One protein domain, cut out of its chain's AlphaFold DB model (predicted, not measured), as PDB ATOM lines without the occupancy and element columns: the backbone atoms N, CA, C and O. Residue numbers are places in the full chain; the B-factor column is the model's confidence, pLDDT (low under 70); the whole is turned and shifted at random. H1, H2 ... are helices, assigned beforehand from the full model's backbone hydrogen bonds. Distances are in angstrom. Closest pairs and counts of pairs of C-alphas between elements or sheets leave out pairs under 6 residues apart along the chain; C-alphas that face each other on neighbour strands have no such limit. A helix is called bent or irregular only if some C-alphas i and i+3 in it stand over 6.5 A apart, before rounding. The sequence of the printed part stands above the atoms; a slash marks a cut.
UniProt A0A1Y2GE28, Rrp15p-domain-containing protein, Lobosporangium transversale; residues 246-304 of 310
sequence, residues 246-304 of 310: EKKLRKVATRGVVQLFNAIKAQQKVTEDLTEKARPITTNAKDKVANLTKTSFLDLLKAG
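Overview. This is residues 246 to 304 of the 310 residues of the protein "Rrp15p-domain-containing protein" of Lobosporangium transversale (UniProt A0A1Y2GE28). One long helix, H1, makes the length of this model, and after a tight turn a shorter helix, H2, folds back slantwise over it, coming nearest to it at Ala 263 of H1 and Leu 301 of H2. The pair is open towards the turn, where residues 272 to 292 stand free, and at the other end residues 246 to 258 of H1 stick out as a free arm. The printed part has 59 residues with two named helices, H1 then H2, and no named strand; its class is all helix. It is only just loose, close to extended, with a radius of gyration of the C-alphas of 15.3 A and spans of 50 by 19 by 18 A.

Along the chain. Find C-alpha 246 at (121.843, 100.024, 85.513); from there H1, residues 246 to 277, runs 46.7 A to C-alpha 277 at (140.790, 118.622, 123.901). Then look at residue 283, where H2, residues 283 to 304, begins; it runs 30.4 A to C-alpha 304 at (138.164, 118.357, 97.991). Neither helix is bent.

Arrangement. Start from H1 and look across to H2: they are close but not clearly touching, with 2 pairs of C-alphas within 8 A. The closest C-alphas are those of Ala 263 and Leu 301, 7.8 A apart. The helices run opposite ways at a steep tilt of 43 degrees, 15.7 A from centre to centre. In H1 every O i to N i+4 pair is within hydrogen-bond range; in H2, 17 of 18 are.

Size, cuts and confidence. The C-alphas of Glu 246 and Arg 279, the two farthest apart, are 49.7 A apart. The printed part has no cut, and the link from H1 to H2 is tight, with 5 residues. In the B-factor column you will find a mean pLDDT of 81.6 for the printed part, with residues 278 to 289 and residue 304 under 70.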
ATOM      1  N   GLU A 246     122.459  99.755  84.214       89.31
ATOM      2  CA  GLU A 246     121.843 100.024  85.513       89.31
ATOM      3  C   GLU A 246     122.768  99.643  86.683       89.31
ATOM      4  O   GLU A 246     122.950 100.427  87.616       89.31
ATOM      5  N   LYS A 247     123.443  98.485  86.616       92.75
ATOM      6  CA  LYS A 247     124.463  98.079  87.601       92.75
ATOM      7  C   LYS A 247     125.593  99.108  87.689       92.75
ATOM      8  O   LYS A 247     126.062  99.398  88.791       92.75
ATOM      9  N   LYS A 248     126.033  99.681  86.562       94.75
ATOM     10  CA  LYS A 248     127.038 100.762  86.546       94.75
ATOM     11  C   LYS A 248     126.511 102.017  87.245       94.75
ATOM     12  O   LYS A 248     127.209 102.538  88.114       94.75
ATOM     13  N   LEU A 249     125.285 102.453  86.949       94.75
ATOM     14  CA  LEU A 249     124.660 103.603  87.616       94.75
ATOM     15  C   LEU A 249     124.501 103.380  89.124       94.75
ATOM     16  O   LEU A 249     124.851 104.257  89.914       94.75
ATOM     17  N   ARG A 250     124.074 102.183  89.536       94.69
ATOM     18  CA  ARG A 250     123.972 101.798  90.949       94.69
ATOM     19  C   ARG A 250     125.326 101.890  91.647       94.69
ATOM     20  O   ARG A 250     125.413 102.484  92.714       94.69
ATOM     21  N   LYS A 251     126.394 101.381  91.018       96.12
ATOM     22  CA  LYS A 251     127.770 101.485  91.537       96.12
ATOM     23  C   LYS A 251     128.257 102.934  91.638       96.12
ATOM     24  O   LYS A 251     128.983 103.260  92.569       96.12
ATOM     25  N   VAL A 252     127.903 103.805  90.694       96.44
ATOM     26  CA  VAL A 252     128.249 105.238  90.765       96.44
ATOM     27  C   VAL A 252     127.507 105.917  91.920       96.44
ATOM     28  O   VAL A 252     128.127 106.629  92.708       96.44
ATOM     29  N   ALA A 253     126.212 105.638  92.081       96.06
ATOM     30  CA  ALA A 253     125.412 106.178  93.176       96.06
ATOM     31  C   ALA A 253     125.919 105.709  94.551       96.06
ATOM     32  O   ALA A 253     126.104 106.530  95.451       96.06
ATOM     33  N   THR A 254     126.213 104.413  94.712       96.44
ATOM     34  CA  THR A 254     126.745 103.881  95.975       96.44
ATOM     35  C   THR A 254     128.131 104.435  96.286       96.44
ATOM     36  O   THR A 254     128.374 104.799  97.433       96.44
ATOM     37  N   ARG A 255     129.013 104.593  95.286       94.62
ATOM     38  CA  ARG A 255     130.312 105.270  95.465       94.62
ATOM     39  C   ARG A 255     130.149 106.694  95.997       94.62
ATOM     40  O   ARG A 255     130.853 107.056  96.934       94.62
ATOM     41  N   GLY A 256     129.191 107.462  95.473       93.69
ATOM     42  CA  GLY A 256     128.883 108.804  95.978       93.69
ATOM     43  C   GLY A 256     128.410 108.799  97.436       93.69
ATOM     44  O   GLY A 256     128.934 109.547  98.261       93.69
ATOM     45  N   VAL A 257     127.471 107.913  97.785       95.75
ATOM     46  CA  VAL A 257     126.962 107.783  99.166       95.75
ATOM     47  C   VAL A 257     128.071 107.361 100.137       95.75
ATOM     48  O   VAL A 257     128.200 107.943 101.214       95.75
ATOM     49  N   VAL A 258     128.907 106.393  99.753       95.00
ATOM     50  CA  VAL A 258     130.030 105.914 100.576       95.00
ATOM     51  C   VAL A 258     131.085 107.006 100.764       95.00
ATOM     52  O   VAL A 258     131.590 107.178 101.872       95.00
ATOM     53  N   GLN A 259     131.387 107.791  99.727       91.75
ATOM     54  CA  GLN A 259     132.327 108.910  99.825       91.75
ATOM     55  C   GLN A 259     131.841 109.976 100.817       91.75
ATOM     56  O   GLN A 259     132.626 110.448 101.641       91.75
ATOM     57  N   LEU A 260     130.546 110.308 100.795       92.12
ATOM     58  CA  LEU A 260     129.946 111.232 101.760       92.12
ATOM     59  C   LEU A 260     129.961 110.662 103.181       92.12
ATOM     60  O   LEU A 260     130.314 111.374 104.120       92.12
ATOM     61  N   PHE A 261     129.633 109.380 103.351       94.06
ATOM     62  CA  PHE A 261     129.654 108.730 104.661       94.06
ATOM     63  C   PHE A 261     131.063 108.711 105.266       94.06
ATOM     64  O   PHE A 261     131.249 109.076 106.427       94.06
ATOM     65  N   ASN A 262     132.069 108.361 104.463       92.19
ATOM     66  CA  ASN A 262     133.463 108.340 104.895       92.19
ATOM     67  C   ASN A 262     133.972 109.745 105.242       92.19
ATOM     68  O   ASN A 262     134.660 109.913 106.248       92.19
ATOM     69  N   ALA A 263     133.588 110.759 104.463       89.62
ATOM     70  CA  ALA A 263     133.917 112.150 104.751       89.62
ATOM     71  C   ALA A 263     133.288 112.659 106.057       89.62
ATOM     72  O   ALA A 263     133.966 113.294 106.865       89.62
ATOM     73  N   ILE A 264     132.005 112.364 106.286       90.00
ATOM     74  CA  ILE A 264     131.305 112.727 107.525       90.00
ATOM     75  C   ILE A 264     131.954 112.023 108.717       90.00
ATOM     76  O   ILE A 264     132.230 112.670 109.724       90.00
ATOM     77  N   LYS A 265     132.261 110.726 108.588       90.81
ATOM     78  CA  LYS A 265     132.926 109.943 109.634       90.81
ATOM     79  C   LYS A 265     134.306 110.504 109.986       90.81
ATOM     80  O   LYS A 265     134.644 110.594 111.163       90.81
ATOM     81  N   ALA A 266     135.093 110.905 108.985       87.88
ATOM     82  CA  ALA A 266     136.391 111.540 109.204       87.88
ATOM     83  C   ALA A 266     136.246 112.877 109.947       87.88
ATOM     84  O   ALA A 266     136.953 113.110 110.926       87.88
ATOM     85  N   GLN A 267     135.293 113.723 109.541       85.12
ATOM     86  CA  GLN A 267     135.053 115.007 110.199       85.12
ATOM     87  C   GLN A 267     134.544 114.844 111.631       85.12
ATOM     88  O   GLN A 267     135.005 115.563 112.511       85.12
ATOM     89  N   GLN A 268     133.623 113.907 111.872       87.00
ATOM     90  CA  GLN A 268     133.109 113.613 113.210       87.00
ATOM     91  C   GLN A 268     134.240 113.210 114.151       87.00
ATOM     92  O   GLN A 268     134.378 113.819 115.208       87.00
ATOM     93  N   LYS A 269     135.122 112.303 113.713       87.56
ATOM     94  CA  LYS A 269     136.306 111.899 114.479       87.56
ATOM     95  C   LYS A 269     137.220 113.088 114.805       87.56
ATOM     96  O   LYS A 269     137.599 113.271 115.952       87.56
ATOM     97  N   VAL A 270     137.509 113.946 113.821       83.81
ATOM     98  CA  VAL A 270     138.320 115.159 114.037       83.81
ATOM     99  C   VAL A 270     137.635 116.123 115.011       83.81
ATOM    100  O   VAL A 270     138.296 116.697 115.874       83.81
ATOM    101  N   THR A 271     136.318 116.320 114.907       80.94
ATOM    102  CA  THR A 271     135.587 117.188 115.840       80.94
ATOM    103  C   THR A 271     135.523 116.606 117.244       80.94
ATOM    104  O   THR A 271     135.683 117.368 118.190       80.94
ATOM    105  N   GLU A 272     135.351 115.293 117.392       82.19
ATOM    106  CA  GLU A 272     135.411 114.593 118.678       82.19
ATOM    107  C   GLU A 272     136.790 114.802 119.312       82.19
ATOM    108  O   GLU A 272     136.862 115.393 120.387       82.19
ATOM    109  N   ASP A 273     137.873 114.514 118.580       79.94
ATOM    110  CA  ASP A 273     139.260 114.725 119.025       79.94
ATOM    111  C   ASP A 273     139.537 116.185 119.445       79.94
ATOM    112  O   ASP A 273     140.299 116.445 120.380       79.94
ATOM    113  N   LEU A 274     138.948 117.164 118.748       74.00
ATOM    114  CA  LEU A 274     139.076 118.590 119.073       74.00
ATOM    115  C   LEU A 274     138.216 118.998 120.277       74.00
ATOM    116  O   LEU A 274     138.654 119.810 121.090       74.00
ATOM    117  N   THR A 275     137.010 118.447 120.415       71.12
ATOM    118  CA  THR A 275     136.101 118.729 121.540       71.12
ATOM    119  C   THR A 275     136.516 118.031 122.832       71.12
ATOM    120  O   THR A 275     136.318 118.592 123.903       71.12
ATOM    121  N   GLU A 276     137.154 116.862 122.764       72.06
ATOM    122  CA  GLU A 276     137.768 116.218 123.929       72.06
ATOM    123  C   GLU A 276     138.951 117.043 124.455       72.06
ATOM    124  O   GLU A 276     139.163 117.143 125.665       72.06
ATOM    125  N   LYS A 277     139.686 117.711 123.554       70.12
ATOM    126  CA  LYS A 277     140.790 118.622 123.901       70.12
ATOM    127  C   LYS A 277     140.315 120.012 124.344       70.12
ATOM    128  O   LYS A 277     141.020 120.677 125.103       70.12
ATOM    129  N   ALA A 278     139.134 120.460 123.914       61.75
ATOM    130  CA  ALA A 278     138.575 121.776 124.228       61.75
ATOM    131  C   ALA A 278     137.366 121.674 125.183       61.75
ATOM    132  O   ALA A 278     136.270 121.286 124.795       61.75
ATOM    133  N   ARG A 279     137.548 122.079 126.451       61.72
ATOM    134  CA  ARG A 279     136.501 122.113 127.501       61.72
ATOM    135  C   ARG A 279     135.193 122.802 127.039       61.72
ATOM    136  O   ARG A 279     135.238 123.718 126.218       61.72
ATOM    137  N   PRO A 280     134.014 122.413 127.577       63.19
ATOM    138  CA  PRO A 280     132.726 122.674 126.940       63.19
ATOM    139  C   PRO A 280     132.324 124.153 126.990       63.19
ATOM    140  O   PRO A 280     131.953 124.686 128.032       63.19
ATOM    141  N   ILE A 281     132.328 124.789 125.821       64.00
ATOM    142  CA  ILE A 281     131.755 126.119 125.571       64.00
ATOM    143  C   ILE A 281     130.223 126.055 125.747       64.00
ATOM    144  O   ILE A 281     129.622 125.009 125.555       64.00
ATOM    145  N   THR A 282     129.560 127.137 126.145       68.06
ATOM    146  CA  THR A 282     128.109 127.200 126.424       68.06
ATOM    147  C   THR A 282     127.215 126.801 125.230       68.06
ATOM    148  O   THR A 282     127.575 126.983 124.068       68.06
ATOM    149  N   THR A 283     126.018 126.259 125.501       67.88
ATOM    150  CA  THR A 283     125.112 125.611 124.519       67.88
ATOM    151  C   THR A 283     124.742 126.480 123.308       67.88
ATOM    152  O   THR A 283     124.831 126.013 122.178       67.88
ATOM    153  N   ASN A 284     124.436 127.764 123.508       67.81
ATOM    154  CA  ASN A 284     124.021 128.668 122.420       67.81
ATOM    155  C   ASN A 284     125.157 129.020 121.438       67.81
ATOM    156  O   ASN A 284     124.909 129.338 120.272       67.81
ATOM    157  N   ALA A 285     126.409 128.995 121.902       63.81
ATOM    158  CA  ALA A 285     127.575 129.199 121.051       63.81
ATOM    159  C   ALA A 285     127.926 127.918 120.281       63.81
ATOM    160  O   ALA A 285     128.351 128.011 119.130       63.81
ATOM    161  N   LYS A 286     127.664 126.732 120.857       69.12
ATOM    162  CA  LYS A 286     127.842 125.449 120.162       69.12
ATOM    163  C   LYS A 286     126.992 125.357 118.902       69.12
ATOM    164  O   LYS A 286     127.521 124.942 117.884       69.12
ATOM    165  N   ASP A 287     125.734 125.795 118.927       69.69
ATOM    166  CA  ASP A 287     124.844 125.674 117.761       69.69
ATOM    167  C   ASP A 287     125.261 126.586 116.598       69.69
ATOM    168  O   ASP A 287     125.237 126.183 115.434       69.69
ATOM    169  N   LYS A 288     125.709 127.812 116.894       69.50
ATOM    170  CA  LYS A 288     126.211 128.748 115.873       69.50
ATOM    171  C   LYS A 288     127.565 128.312 115.322       69.50
ATOM    172  O   LYS A 288     127.754 128.337 114.108       69.50
ATOM    173  N   VAL A 289     128.472 127.858 116.189       67.50
ATOM    174  CA  VAL A 289     129.754 127.276 115.768       67.50
ATOM    175  C   VAL A 289     129.508 126.000 114.963       67.50
ATOM    176  O   VAL A 289     130.105 125.850 113.907       67.50
ATOM    177  N   ALA A 290     128.558 125.150 115.358       73.81
ATOM    178  CA  ALA A 290     128.160 123.961 114.608       73.81
ATOM    179  C   ALA A 290     127.586 124.304 113.225       73.81
ATOM    180  O   ALA A 290     127.804 123.573 112.267       73.81
ATOM    181  N   ASN A 291     126.850 125.407 113.086       74.88
ATOM    182  CA  ASN A 291     126.327 125.833 111.787       74.88
ATOM    183  C   ASN A 291     127.426 126.410 110.878       74.88
ATOM    184  O   ASN A 291     127.421 126.117 109.686       74.88
ATOM    185  N   LEU A 292     128.396 127.145 111.432       70.06
ATOM    186  CA  LEU A 292     129.574 127.625 110.696       70.06
ATOM    187  C   LEU A 292     130.531 126.480 110.314       70.06
ATOM    188  O   LEU A 292     131.095 126.482 109.221       70.06
ATOM    189  N   THR A 293     130.683 125.468 111.171       77.06
ATOM    190  CA  THR A 293     131.499 124.284 110.863       77.06
ATOM    191  C   THR A 293     130.822 123.378 109.840       77.06
ATOM    192  O   THR A 293     131.523 122.797 109.021       77.06
ATOM    193  N   LYS A 294     129.483 123.302 109.800       83.88
ATOM    194  CA  LYS A 294     128.737 122.587 108.744       83.88
ATOM    195  C   LYS A 294     128.882 123.248 107.373       83.88
ATOM    196  O   LYS A 294     129.118 122.547 106.393       83.88
ATOM    197  N   THR A 295     128.741 124.572 107.277       84.31
ATOM    198  CA  THR A 295     128.897 125.280 105.993       84.31
ATOM    199  C   THR A 295     130.340 125.229 105.500       84.31
ATOM    200  O   THR A 295     130.561 124.945 104.325       84.31
ATOM    201  N   SER A 296     131.312 125.398 106.402       82.81
ATOM    202  CA  SER A 296     132.738 125.239 106.098       82.81
ATOM    203  C   SER A 296     133.088 123.802 105.689       82.81
ATOM    204  O   SER A 296     133.812 123.605 104.720       82.81
ATOM    205  N   PHE A 297     132.516 122.791 106.347       82.62
ATOM    206  CA  PHE A 297     132.698 121.383 105.984       82.62
ATOM    207  C   PHE A 297     132.170 121.066 104.581       82.62
ATOM    208  O   PHE A 297     132.846 120.394 103.805       82.62
ATOM    209  N   LEU A 298     130.981 121.565 104.227       86.88
ATOM    210  CA  LEU A 298     130.442 121.375 102.879       86.88
ATOM    211  C   LEU A 298     131.295 122.068 101.814       86.88
ATOM    212  O   LEU A 298     131.406 121.546 100.708       86.88
ATOM    213  N   ASP A 299     131.896 123.214 102.130       85.88
ATOM    214  CA  ASP A 299     132.797 123.918 101.217       85.88
ATOM    215  C   ASP A 299     134.125 123.162 101.037       85.88
ATOM    216  O   ASP A 299     134.565 122.934  99.911       85.88
ATOM    217  N   LEU A 300     134.692 122.633 102.129       81.31
ATOM    218  CA  LEU A 300     135.862 121.748 102.092       81.31
ATOM    219  C   LEU A 300     135.590 120.460 101.303       81.31
ATOM    220  O   LEU A 300     136.450 120.014 100.545       81.31
ATOM    221  N   LEU A 301     134.388 119.885 101.413       79.69
ATOM    222  CA  LEU A 301     133.997 118.718 100.621       79.69
ATOM    223  C   LEU A 301     133.823 119.033  99.139       79.69
ATOM    224  O   LEU A 301     134.251 118.251  98.296       79.69
ATOM    225  N   LYS A 302     133.211 120.175  98.808       83.62
ATOM    226  CA  LYS A 302     133.041 120.628  97.420       83.62
ATOM    227  C   LYS A 302     134.372 121.006  96.767       83.62
ATOM    228  O   LYS A 302     134.522 120.832  95.561       83.62
ATOM    229  N   ALA A 303     135.325 121.515  97.545       78.12
ATOM    230  CA  ALA A 303     136.673 121.815  97.080       78.12
ATOM    231  C   ALA A 303     137.550 120.551  96.970       78.12
ATOM    232  O   ALA A 303     138.353 120.442  96.042       78.12
ATOM    233  N   GLY A 304     137.373 119.589  97.884       64.81
ATOM    234  CA  GLY A 304     138.164 118.357  97.991       64.81
ATOM    235  C   GLY A 304     137.791 117.236  97.013       64.81
ATOM    236  O   GLY A 304     138.571 116.305  96.833       64.81
TER     237      GLY A 304